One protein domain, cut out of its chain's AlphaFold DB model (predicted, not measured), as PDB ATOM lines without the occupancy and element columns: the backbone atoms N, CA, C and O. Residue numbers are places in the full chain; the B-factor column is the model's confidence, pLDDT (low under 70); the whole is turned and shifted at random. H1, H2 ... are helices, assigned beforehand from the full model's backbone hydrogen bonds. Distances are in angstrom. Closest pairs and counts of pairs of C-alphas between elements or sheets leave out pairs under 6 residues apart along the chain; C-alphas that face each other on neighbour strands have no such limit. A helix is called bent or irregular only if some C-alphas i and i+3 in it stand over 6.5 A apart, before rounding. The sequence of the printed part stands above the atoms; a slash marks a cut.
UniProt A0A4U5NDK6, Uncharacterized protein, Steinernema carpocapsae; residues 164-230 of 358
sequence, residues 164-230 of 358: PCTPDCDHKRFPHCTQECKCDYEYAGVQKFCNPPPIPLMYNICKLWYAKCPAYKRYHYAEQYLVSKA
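This is residues 164 to 230 of the 358 residues of an uncharacterized protein of Steinernema carpocapsae (UniProt A0A4U5NDK6). A loose helical hairpin of H1 and H2 makes the body, and the short H3 folds back from the far end of H2, so that the centres of these three helices make a triangle. A looped stretch without a named element, residues 164 to 178, lies at the end of the body where H1 begins, and H4 lies at the opposite end, where its residues 224 to 230 stick out. The printed part has 67 residues, with four named helices in the order H1, H2, H3, H4 and no named strand; the class is all helix. The whole is only just loose, close to compact, with a radius of gyration of the C-alphas of 13.4 A, and it is a rod that spans 45 by 19 by 15 A.

After the stretch 164 to 178 comes H1, residues 179 to 194, which has a kink of 56 degrees near residue 188. H2, residues 200 to 212, forms a helical hairpin with H1, at a shallow tilt of 20 degrees, opposite ways. They touch with residues 190 to 194 of H1 and 202 to 206 of H2 alone, and their closest C-alphas, those of Cys 194 and Cys 206, are 5.7 A apart. H3, residues 214 to 219, and H2 only just touch, with 3 pairs of C-alphas within 8 A, and they touch only at the corner; the closest C-alphas are those of Tyr 210 and Lys 217, 5.0 A apart. H3 runs the same way as H1 at a shallow tilt of 22 degrees, and the two are close but not clearly touching, with the C-alphas of Tyr 187 and Tyr 216 closest at 7.9 A. H4, residues 221 to 230, is close to H2 but not clearly touching, at a steep tilt of 66 degrees; their closest C-alphas are those of Tyr 203 and Ala 222, 7.5 A apart. H3 and H4 meet only through their link. In H4 every O i to N i+4 pair is within hydrogen-bond range; in H1 9 of 12 are, in H2 7 of 9, and in H3 0 of 2, beside 2 of 3 O i to N i+3 pairs.

H1 begins with C-alpha 179 at (9.571, -3.405, 1.100) and is 19.4 A long; it is only just irregular, with C-alphas 185 and 188 7.0 A apart. H2 is 19.6 A long and ends with C-alpha 212 at (12.390, -7.557, -5.805). H3 is irregular, with C-alphas 215 and 218 7.3 A apart, and is 9.8 A long. H4 is 14.3 A long and ends with C-alpha 230 at (10.186, -19.435, -26.909).

The two C-alphas farthest apart, those of Arg 173 and Ala 230, are 45.3 A apart. The printed part has no cut, and the three links between the helices are tight. The mean pLDDT of the printed part is 87.9, and that of H4 is 72; residues 228 to 230 are under 70.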
ATOM      1  N   PRO A 164       3.964   9.882   4.119       78.69
ATOM      2  CA  PRO A 164       3.707   8.927   3.048       78.69
ATOM      3  C   PRO A 164       4.977   8.131   2.737       78.69
ATOM      4  O   PRO A 164       6.090   8.639   2.888       78.69
ATOM      5  N   CYS A 165       4.794   6.889   2.292       85.31
ATOM      6  CA  CYS A 165       5.888   6.047   1.824       85.31
ATOM      7  C   CYS A 165       6.623   6.732   0.675       85.31
ATOM      8  O   CYS A 165       5.984   7.234  -0.251       85.31
ATOM      9  N   THR A 166       7.949   6.739   0.727       90.19
ATOM     10  CA  THR A 166       8.801   7.222  -0.362       90.19
ATOM     11  C   THR A 166       9.772   6.116  -0.777       90.19
ATOM     12  O   THR A 166      10.095   5.261   0.048       90.19
ATOM     13  N   PRO A 167      10.286   6.116  -2.019       87.62
ATOM     14  CA  PRO A 167      11.242   5.101  -2.486       87.62
ATOM     15  C   PRO A 167      12.470   4.985  -1.563       87.62
ATOM     16  O   PRO A 167      12.921   3.894  -1.191       87.62
ATOM     17  N   ASP A 168      12.937   6.143  -1.093       89.69
ATOM     18  CA  ASP A 168      14.134   6.294  -0.266       89.69
ATOM     19  C   ASP A 168      13.864   6.200   1.240       89.69
ATOM     20  O   ASP A 168      14.735   6.515   2.052       89.69
ATOM     21  N   CYS A 169      12.661   5.795   1.659       90.31
ATOM     22  CA  CYS A 169      12.381   5.666   3.085       90.31
ATOM     23  C   CYS A 169      13.256   4.566   3.722       90.31
ATOM     24  O   CYS A 169      13.613   3.575   3.079       90.31
ATOM     25  N   ASP A 170      13.605   4.721   4.999       91.81
ATOM     26  CA  ASP A 170      14.341   3.709   5.763       91.81
ATOM     27  C   ASP A 170      13.409   3.058   6.788       91.81
ATOM     28  O   ASP A 170      12.812   3.754   7.615       91.81
ATOM     29  N   HIS A 171      13.319   1.727   6.756       90.06
ATOM     30  CA  HIS A 171      12.545   0.933   7.708       90.06
ATOM     31  C   HIS A 171      13.009   1.167   9.154       90.06
ATOM     32  O   HIS A 171      12.190   1.221  10.069       90.06
ATOM     33  N   LYS A 172      14.312   1.400   9.374       92.88
ATOM     34  CA  LYS A 172      14.854   1.666  10.718       92.88
ATOM     35  C   LYS A 172      14.349   2.981  11.303       92.88
ATOM     36  O   LYS A 172      14.198   3.101  12.514       92.88
ATOM     37  N   ARG A 173      14.101   3.975  10.445       91.56
ATOM     38  CA  ARG A 173      13.625   5.302  10.852       91.56
ATOM     39  C   ARG A 173      12.102   5.388  10.866       91.56
ATOM     40  O   ARG A 173      11.538   6.120  11.676       91.56
ATOM     41  N   PHE A 174      11.445   4.665   9.965       89.81
ATOM     42  CA  PHE A 174      10.005   4.691   9.766       89.81
ATOM     43  C   PHE A 174       9.459   3.257   9.698       89.81
ATOM     44  O   PHE A 174       9.594   2.614   8.659       89.81
ATOM     45  N   PRO A 175       8.775   2.765  10.749       90.56
ATOM     46  CA  PRO A 175       8.266   1.388  10.794       90.56
ATOM     47  C   PRO A 175       7.287   1.022   9.667       90.56
ATOM     48  O   PRO A 175       7.140  -0.142   9.327       90.56
ATOM     49  N   HIS A 176       6.615   2.010   9.069       87.56
ATOM     50  CA  HIS A 176       5.713   1.796   7.932       87.56
ATOM     51  C   HIS A 176       6.451   1.626   6.593       87.56
ATOM     52  O   HIS A 176       5.829   1.272   5.597       87.56
ATOM     53  N   CYS A 177       7.756   1.901   6.544       93.38
ATOM     54  CA  CYS A 177       8.571   1.768   5.346       93.38
ATOM     55  C   CYS A 177       8.978   0.302   5.128       93.38
ATOM     56  O   CYS A 177      10.132  -0.086   5.316       93.38
ATOM     57  N   THR A 178       8.012  -0.531   4.758       94.62
ATOM     58  CA  THR A 178       8.261  -1.923   4.376       94.62
ATOM     59  C   THR A 178       8.675  -2.019   2.907       94.62
ATOM     60  O   THR A 178       8.470  -1.096   2.115       94.62
ATOM     61  N   GLN A 179       9.255  -3.154   2.509       92.88
ATOM     62  CA  GLN A 179       9.571  -3.405   1.100       92.88
ATOM     63  C   GLN A 179       8.302  -3.392   0.230       92.88
ATOM     64  O   GLN A 179       8.333  -2.868  -0.879       92.88
ATOM     65  N   GLU A 180       7.185  -3.890   0.762       93.19
ATOM     66  CA  GLU A 180       5.864  -3.844   0.122       93.19
ATOM     67  C   GLU A 180       5.418  -2.401  -0.123       93.19
ATOM     68  O   GLU A 180       5.091  -2.039  -1.245       93.19
ATOM     69  N   CYS A 181       5.540  -1.544   0.891       94.00
ATOM     70  CA  CYS A 181       5.201  -0.127   0.805       94.00
ATOM     71  C   CYS A 181       5.981   0.600  -0.307       94.00
ATOM     72  O   CYS A 181       5.417   1.403  -1.054       94.00
ATOM     73  N   LYS A 182       7.275   0.289  -0.462       94.81
ATOM     74  CA  LYS A 182       8.099   0.828  -1.555       94.81
ATOM     75  C   LYS A 182       7.648   0.317  -2.921       94.81
ATOM     76  O   LYS A 182       7.523   1.105  -3.855       94.81
ATOM     77  N   CYS A 183       7.382  -0.986  -3.024       95.62
ATOM     78  CA  CYS A 183       6.883  -1.597  -4.252       95.62
ATOM     79  C   CYS A 183       5.540  -0.983  -4.681       95.62
ATOM     80  O   CYS A 183       5.378  -0.663  -5.855       95.62
ATOM     81  N   ASP A 184       4.617  -0.755  -3.744       94.62
ATOM     82  CA  ASP A 184       3.304  -0.148  -4.004       94.62
ATOM     83  C   ASP A 184       3.428   1.281  -4.541       94.62
ATOM     84  O   ASP A 184       2.717   1.667  -5.472       94.62
ATOM     85  N   TYR A 185       4.358   2.059  -3.982       94.06
ATOM     86  CA  TYR A 185       4.631   3.417  -4.442       94.06
ATOM     87  C   TYR A 185       5.222   3.435  -5.860       94.06
ATOM     88  O   TYR A 185       4.786   4.206  -6.717       94.06
ATOM     89  N   GLU A 186       6.212   2.582  -6.127       94.44
ATOM     90  CA  GLU A 186       6.928   2.550  -7.407       94.44
ATOM     91  C   GLU A 186       6.121   1.893  -8.537       94.44
ATOM     92  O   GLU A 186       6.317   2.233  -9.708       94.44
ATOM     93  N   TYR A 187       5.194   0.984  -8.211       94.94
ATOM     94  CA  TYR A 187       4.501   0.138  -9.186       94.94
ATOM     95  C   TYR A 187       3.840   0.931 -10.313       94.94
ATOM     96  O   TYR A 187       3.986   0.571 -11.477       94.94
ATOM     97  N   ALA A 188       3.162   2.044 -10.020       93.81
ATOM     98  CA  ALA A 188       2.492   2.832 -11.058       93.81
ATOM     99  C   ALA A 188       3.470   3.422 -12.095       93.81
ATOM    100  O   ALA A 188       3.117   3.564 -13.268       93.81
ATOM    101  N   GLY A 189       4.692   3.765 -11.675       93.62
ATOM    102  CA  GLY A 189       5.751   4.233 -12.570       93.62
ATOM    103  C   GLY A 189       6.379   3.080 -13.345       93.62
ATOM    104  O   GLY A 189       6.484   3.137 -14.571       93.62
ATOM    105  N   VAL A 190       6.723   2.000 -12.641       93.88
ATOM    106  CA  VAL A 190       7.363   0.826 -13.244       93.88
ATOM    107  C   VAL A 190       6.434   0.123 -14.226       93.88
ATOM    108  O   VAL A 190       6.877  -0.261 -15.301       93.88
ATOM    109  N   GLN A 191       5.138   0.022 -13.939       92.75
ATOM    110  CA  GLN A 191       4.165  -0.604 -14.833       92.75
ATOM    111  C   GLN A 191       4.087   0.112 -16.185       92.75
ATOM    112  O   GLN A 191       4.071  -0.541 -17.223       92.75
ATOM    113  N   LYS A 192       4.083   1.452 -16.182       90.94
ATOM    114  CA  LYS A 192       4.080   2.256 -17.416       90.94
ATOM    115  C   LYS A 192       5.362   2.079 -18.222       90.94
ATOM    116  O   LYS A 192       5.326   2.161 -19.442       90.94
ATOM    117  N   PHE A 193       6.479   1.870 -17.533       90.81
ATOM    118  CA  PHE A 193       7.784   1.731 -18.159       90.81
ATOM    119  C   PHE A 193       8.077   0.310 -18.638       90.81
ATOM    120  O   PHE A 193       8.736   0.136 -19.647       90.81
ATOM    121  N   CYS A 194       7.614  -0.707 -17.918       91.81
ATOM    122  CA  CYS A 194       7.962  -2.103 -18.165       91.81
ATOM    123  C   CYS A 194       6.934  -2.856 -19.003       91.81
ATOM    124  O   CYS A 194       7.183  -4.004 -19.369       91.81
ATOM    125  N   ASN A 195       5.778  -2.252 -19.286       87.69
ATOM    126  CA  ASN A 195       4.708  -2.915 -20.010       87.69
ATOM    127  C   ASN A 195       4.028  -1.990 -21.041       87.69
ATOM    128  O   ASN A 195       3.016  -1.365 -20.717       87.69
ATOM    129  N   PRO A 196       4.529  -1.931 -22.290       83.12
ATOM    130  CA  PRO A 196       5.728  -2.600 -22.812       83.12
ATOM    131  C   PRO A 196       7.027  -1.820 -22.513       83.12
ATOM    132  O   PRO A 196       6.988  -0.593 -22.420       83.12
ATOM    133  N   PRO A 197       8.190  -2.495 -22.393       81.31
ATOM    134  CA  PRO A 197       9.466  -1.812 -22.218       81.31
ATOM    135  C   PRO A 197       9.823  -0.999 -23.472       81.31
ATOM    136  O   PRO A 197       9.705  -1.524 -24.581       81.31
ATOM    137  N   PRO A 198      10.297   0.254 -23.334       77.06
ATOM    138  CA  PRO A 198      10.588   1.115 -24.481       77.06
ATOM    139  C   PRO A 198      11.772   0.612 -25.315       77.06
ATOM    140  O   PRO A 198      11.844   0.896 -26.505       77.06
ATOM    141  N   ILE A 199      12.698  -0.130 -24.695       82.62
ATOM    142  CA  ILE A 199      13.867  -0.732 -25.345       82.62
ATOM    143  C   ILE A 199      14.223  -2.082 -24.690       82.62
ATOM    144  O   ILE A 199      14.030  -2.232 -23.478       82.62
ATOM    145  N   PRO A 200      14.819  -3.040 -25.430       79.12
ATOM    146  CA  PRO A 200      15.206  -4.353 -24.896       79.12
ATOM    147  C   PRO A 200      16.149  -4.285 -23.689       79.12
ATOM    148  O   PRO A 200      16.034  -5.092 -22.773       79.12
ATOM    149  N   LEU A 201      17.040  -3.290 -23.629       82.00
ATOM    150  CA  LEU A 201      17.960  -3.115 -22.499       82.00
ATOM    151  C   LEU A 201      17.221  -2.906 -21.164       82.00
ATOM    152  O   LEU A 201      17.692  -3.347 -20.116       82.00
ATOM    153  N   MET A 202      16.039  -2.283 -21.196       86.69
ATOM    154  CA  MET A 202      15.236  -2.025 -19.994       86.69
ATOM    155  C   MET A 202      14.505  -3.256 -19.482       86.69
ATOM    156  O   MET A 202      14.097  -3.278 -18.323       86.69
ATOM    157  N   TYR A 203      14.407  -4.310 -20.293       87.81
ATOM    158  CA  TYR A 203      13.812  -5.570 -19.868       87.81
ATOM    159  C   TYR A 203      14.533  -6.159 -18.649       87.81
ATOM    160  O   TYR A 203      13.885  -6.570 -17.690       87.81
ATOM    161  N   ASN A 204      15.870  -6.136 -18.635       88.81
ATOM    162  CA  ASN A 204      16.642  -6.665 -17.509       88.81
ATOM    163  C   ASN A 204      16.395  -5.867 -16.218       88.81
ATOM    164  O   ASN A 204      16.301  -6.455 -15.142       88.81
ATOM    165  N   ILE A 205      16.213  -4.547 -16.324       91.94
ATOM    166  CA  ILE A 205      15.884  -3.685 -15.180       91.94
ATOM    167  C   ILE A 205      14.484  -4.008 -14.656       91.94
ATOM    168  O   ILE A 205      14.299  -4.212 -13.456       91.94
ATOM    169  N   CYS A 206      13.510  -4.132 -15.558       93.75
ATOM    170  CA  CYS A 206      12.151  -4.543 -15.223       93.75
ATOM    171  C   CYS A 206      12.131  -5.906 -14.524       93.75
ATOM    172  O   CYS A 206      11.520  -6.050 -13.466       93.75
ATOM    173  N   LYS A 207      12.870  -6.886 -15.054       92.44
ATOM    174  CA  LYS A 207      12.988  -8.228 -14.475       92.44
ATOM    175  C   LYS A 207      13.529  -8.190 -13.044       92.44
ATOM    176  O   LYS A 207      12.982  -8.863 -12.172       92.44
ATOM    177  N   LEU A 208      14.558  -7.380 -12.783       93.69
ATOM    178  CA  LEU A 208      15.109  -7.199 -11.436       93.69
ATOM    179  C   LEU A 208      14.097  -6.553 -10.481       93.69
ATOM    180  O   LEU A 208      13.967  -6.995  -9.340       93.69
ATOM    181  N   TRP A 209      13.345  -5.553 -10.945       95.12
ATOM    182  CA  TRP A 209      12.317  -4.916 -10.124       95.12
ATOM    183  C   TRP A 209      11.197  -5.896  -9.745       95.12
ATOM    184  O   TRP A 209      10.863  -6.028  -8.568       95.12
ATOM    185  N   TYR A 210      10.680  -6.668 -10.705       95.06
ATOM    186  CA  TYR A 210       9.658  -7.687 -10.436       95.06
ATOM    187  C   TYR A 210      10.163  -8.844  -9.566       95.06
ATOM    188  O   TYR A 210       9.382  -9.423  -8.811       95.06
ATOM    189  N   ALA A 211      11.459  -9.167  -9.621       94.62
ATOM    190  CA  ALA A 211      12.075 -10.117  -8.696       94.62
ATOM    191  C   ALA A 211      12.144  -9.562  -7.260       94.62
ATOM    192  O   ALA A 211      11.928 -10.308  -6.307       94.62
ATOM    193  N   LYS A 212      12.390  -8.254  -7.103       95.38
ATOM    194  CA  LYS A 212      12.390  -7.557  -5.805       95.38
ATOM    195  C   LYS A 212      10.981  -7.411  -5.212       95.38
ATOM    196  O   LYS A 212      10.828  -7.374  -3.994       95.38
ATOM    197  N   CYS A 213       9.964  -7.327  -6.069       96.38
ATOM    198  CA  CYS A 213       8.569  -7.083  -5.704       96.38
ATOM    199  C   CYS A 213       7.654  -8.249  -6.153       96.38
ATOM    200  O   CYS A 213       6.888  -8.103  -7.113       96.38
ATOM    201  N   PRO A 214       7.682  -9.412  -5.467       94.81
ATOM    202  CA  PRO A 214       7.034 -10.643  -5.936       94.81
ATOM    203  C   PRO A 214       5.508 -10.540  -6.053       94.81
ATOM    204  O   PRO A 214       4.927 -11.161  -6.943       94.81
ATOM    205  N   ALA A 215       4.858  -9.703  -5.234       95.44
ATOM    206  CA  ALA A 215       3.418  -9.434  -5.320       95.44
ATOM    207  C   ALA A 215       2.984  -8.916  -6.708       95.44
ATOM    208  O   ALA A 215       1.855  -9.153  -7.150       95.44
ATOM    209  N   TYR A 216       3.902  -8.253  -7.419       95.31
ATOM    210  CA  TYR A 216       3.664  -7.665  -8.732       95.31
ATOM    211  C   TYR A 216       4.169  -8.525  -9.893       95.31
ATOM    212  O   TYR A 216       3.845  -8.230 -11.040       95.31
ATOM    213  N   LYS A 217       4.891  -9.625  -9.636       90.94
ATOM    214  CA  LYS A 217       5.483 -10.488 -10.678       90.94
ATOM    215  C   LYS A 217       4.456 -11.009 -11.688       90.94
ATOM    216  O   LYS A 217       4.749 -11.108 -12.875       90.94
ATOM    217  N   ARG A 218       3.222 -11.276 -11.246       89.50
ATOM    218  CA  ARG A 218       2.107 -11.697 -12.118       89.50
ATOM    219  C   ARG A 218       1.732 -10.678 -13.201       89.50
ATOM    220  O   ARG A 218       1.128 -11.061 -14.196       89.50
ATOM    221  N   TYR A 219       2.093  -9.409 -13.014       90.31
ATOM    222  CA  TYR A 219       1.830  -8.320 -13.957       90.31
ATOM    223  C   TYR A 219       3.007  -8.050 -14.909       90.31
ATOM    224  O   TYR A 219       2.922  -7.149 -15.743       90.31
ATOM    225  N   HIS A 220       4.088  -8.838 -14.833       89.44
ATOM    226  CA  HIS A 220       5.242  -8.736 -15.725       89.44
ATOM    227  C   HIS A 220       4.965  -9.381 -17.097       89.44
ATOM    228  O   HIS A 220       5.466 -10.456 -17.429       89.44
ATOM    229  N   TYR A 221       4.164  -8.705 -17.920       78.12
ATOM    230  CA  TYR A 221       3.747  -9.195 -19.240       78.12
ATOM    231  C   TYR A 221       4.908  -9.465 -20.208       78.12
ATOM    232  O   TYR A 221       4.828 -10.394 -21.009       78.12
ATOM    233  N   ALA A 222       5.994  -8.686 -20.140       77.06
ATOM    234  CA  ALA A 222       7.130  -8.845 -21.049       77.06
ATOM    235  C   ALA A 222       7.799 -10.227 -20.919       77.06
ATOM    236  O   ALA A 222       8.166 -10.836 -21.919       77.06
ATOM    237  N   GLU A 223       7.912 -10.760 -19.700       75.88
ATOM    238  CA  GLU A 223       8.448 -12.106 -19.468       75.88
ATOM    239  C   GLU A 223       7.480 -13.196 -19.927       75.88
ATOM    240  O   GLU A 223       7.900 -14.142 -20.587       75.88
ATOM    241  N   GLN A 224       6.181 -13.032 -19.668       71.50
ATOM    242  CA  GLN A 224       5.156 -13.973 -20.133       71.50
ATOM    243  C   GLN A 224       5.128 -14.066 -21.664       71.50
ATOM    244  O   GLN A 224       5.028 -15.159 -22.222       71.50
ATOM    245  N   TYR A 225       5.281 -12.930 -22.349       73.81
ATOM    246  CA  TYR A 225       5.336 -12.883 -23.804       73.81
ATOM    247  C   TYR A 225       6.569 -13.610 -24.353       73.81
ATOM    248  O   TYR A 225       6.430 -14.472 -25.222       73.81
ATOM    249  N   LEU A 226       7.759 -13.326 -23.816       73.12
ATOM    250  CA  LEU A 226       9.002 -13.970 -24.252       73.12
ATOM    251  C   LEU A 226       8.981 -15.488 -24.028       73.12
ATOM    252  O   LEU A 226       9.347 -16.236 -24.931       73.12
ATOM    253  N   VAL A 227       8.489 -15.951 -22.874       70.50
ATOM    254  CA  VAL A 227       8.355 -17.390 -22.584       70.50
ATOM    255  C   VAL A 227       7.367 -18.056 -23.546       70.50
ATOM    256  O   VAL A 227       7.677 -19.107 -24.102       70.50
ATOM    257  N   SER A 228       6.219 -17.423 -23.812       66.88
ATOM    258  CA  SER A 228       5.224 -17.964 -24.751       66.88
ATOM    259  C   SER A 228       5.754 -18.069 -26.187       66.88
ATOM    260  O   SER A 228       5.417 -19.005 -26.908       66.88
ATOM    261  N   LYS A 229       6.624 -17.139 -26.598       67.06
ATOM    262  CA  LYS A 229       7.270 -17.159 -27.914       67.06
ATOM    263  C   LYS A 229       8.364 -18.217 -28.010       67.06
ATOM    264  O   LYS A 229       8.431 -18.895 -29.026       67.06
ATOM    265  N   ALA A 230       9.159 -18.397 -26.957       66.50
ATOM    266  CA  ALA A 230      10.186 -19.435 -26.909       66.50
ATOM    267  C   ALA A 230       9.583 -20.853 -26.933       66.50
ATOM    268  O   ALA A 230      10.110 -21.737 -27.599       66.50
TER     269      ALA A 230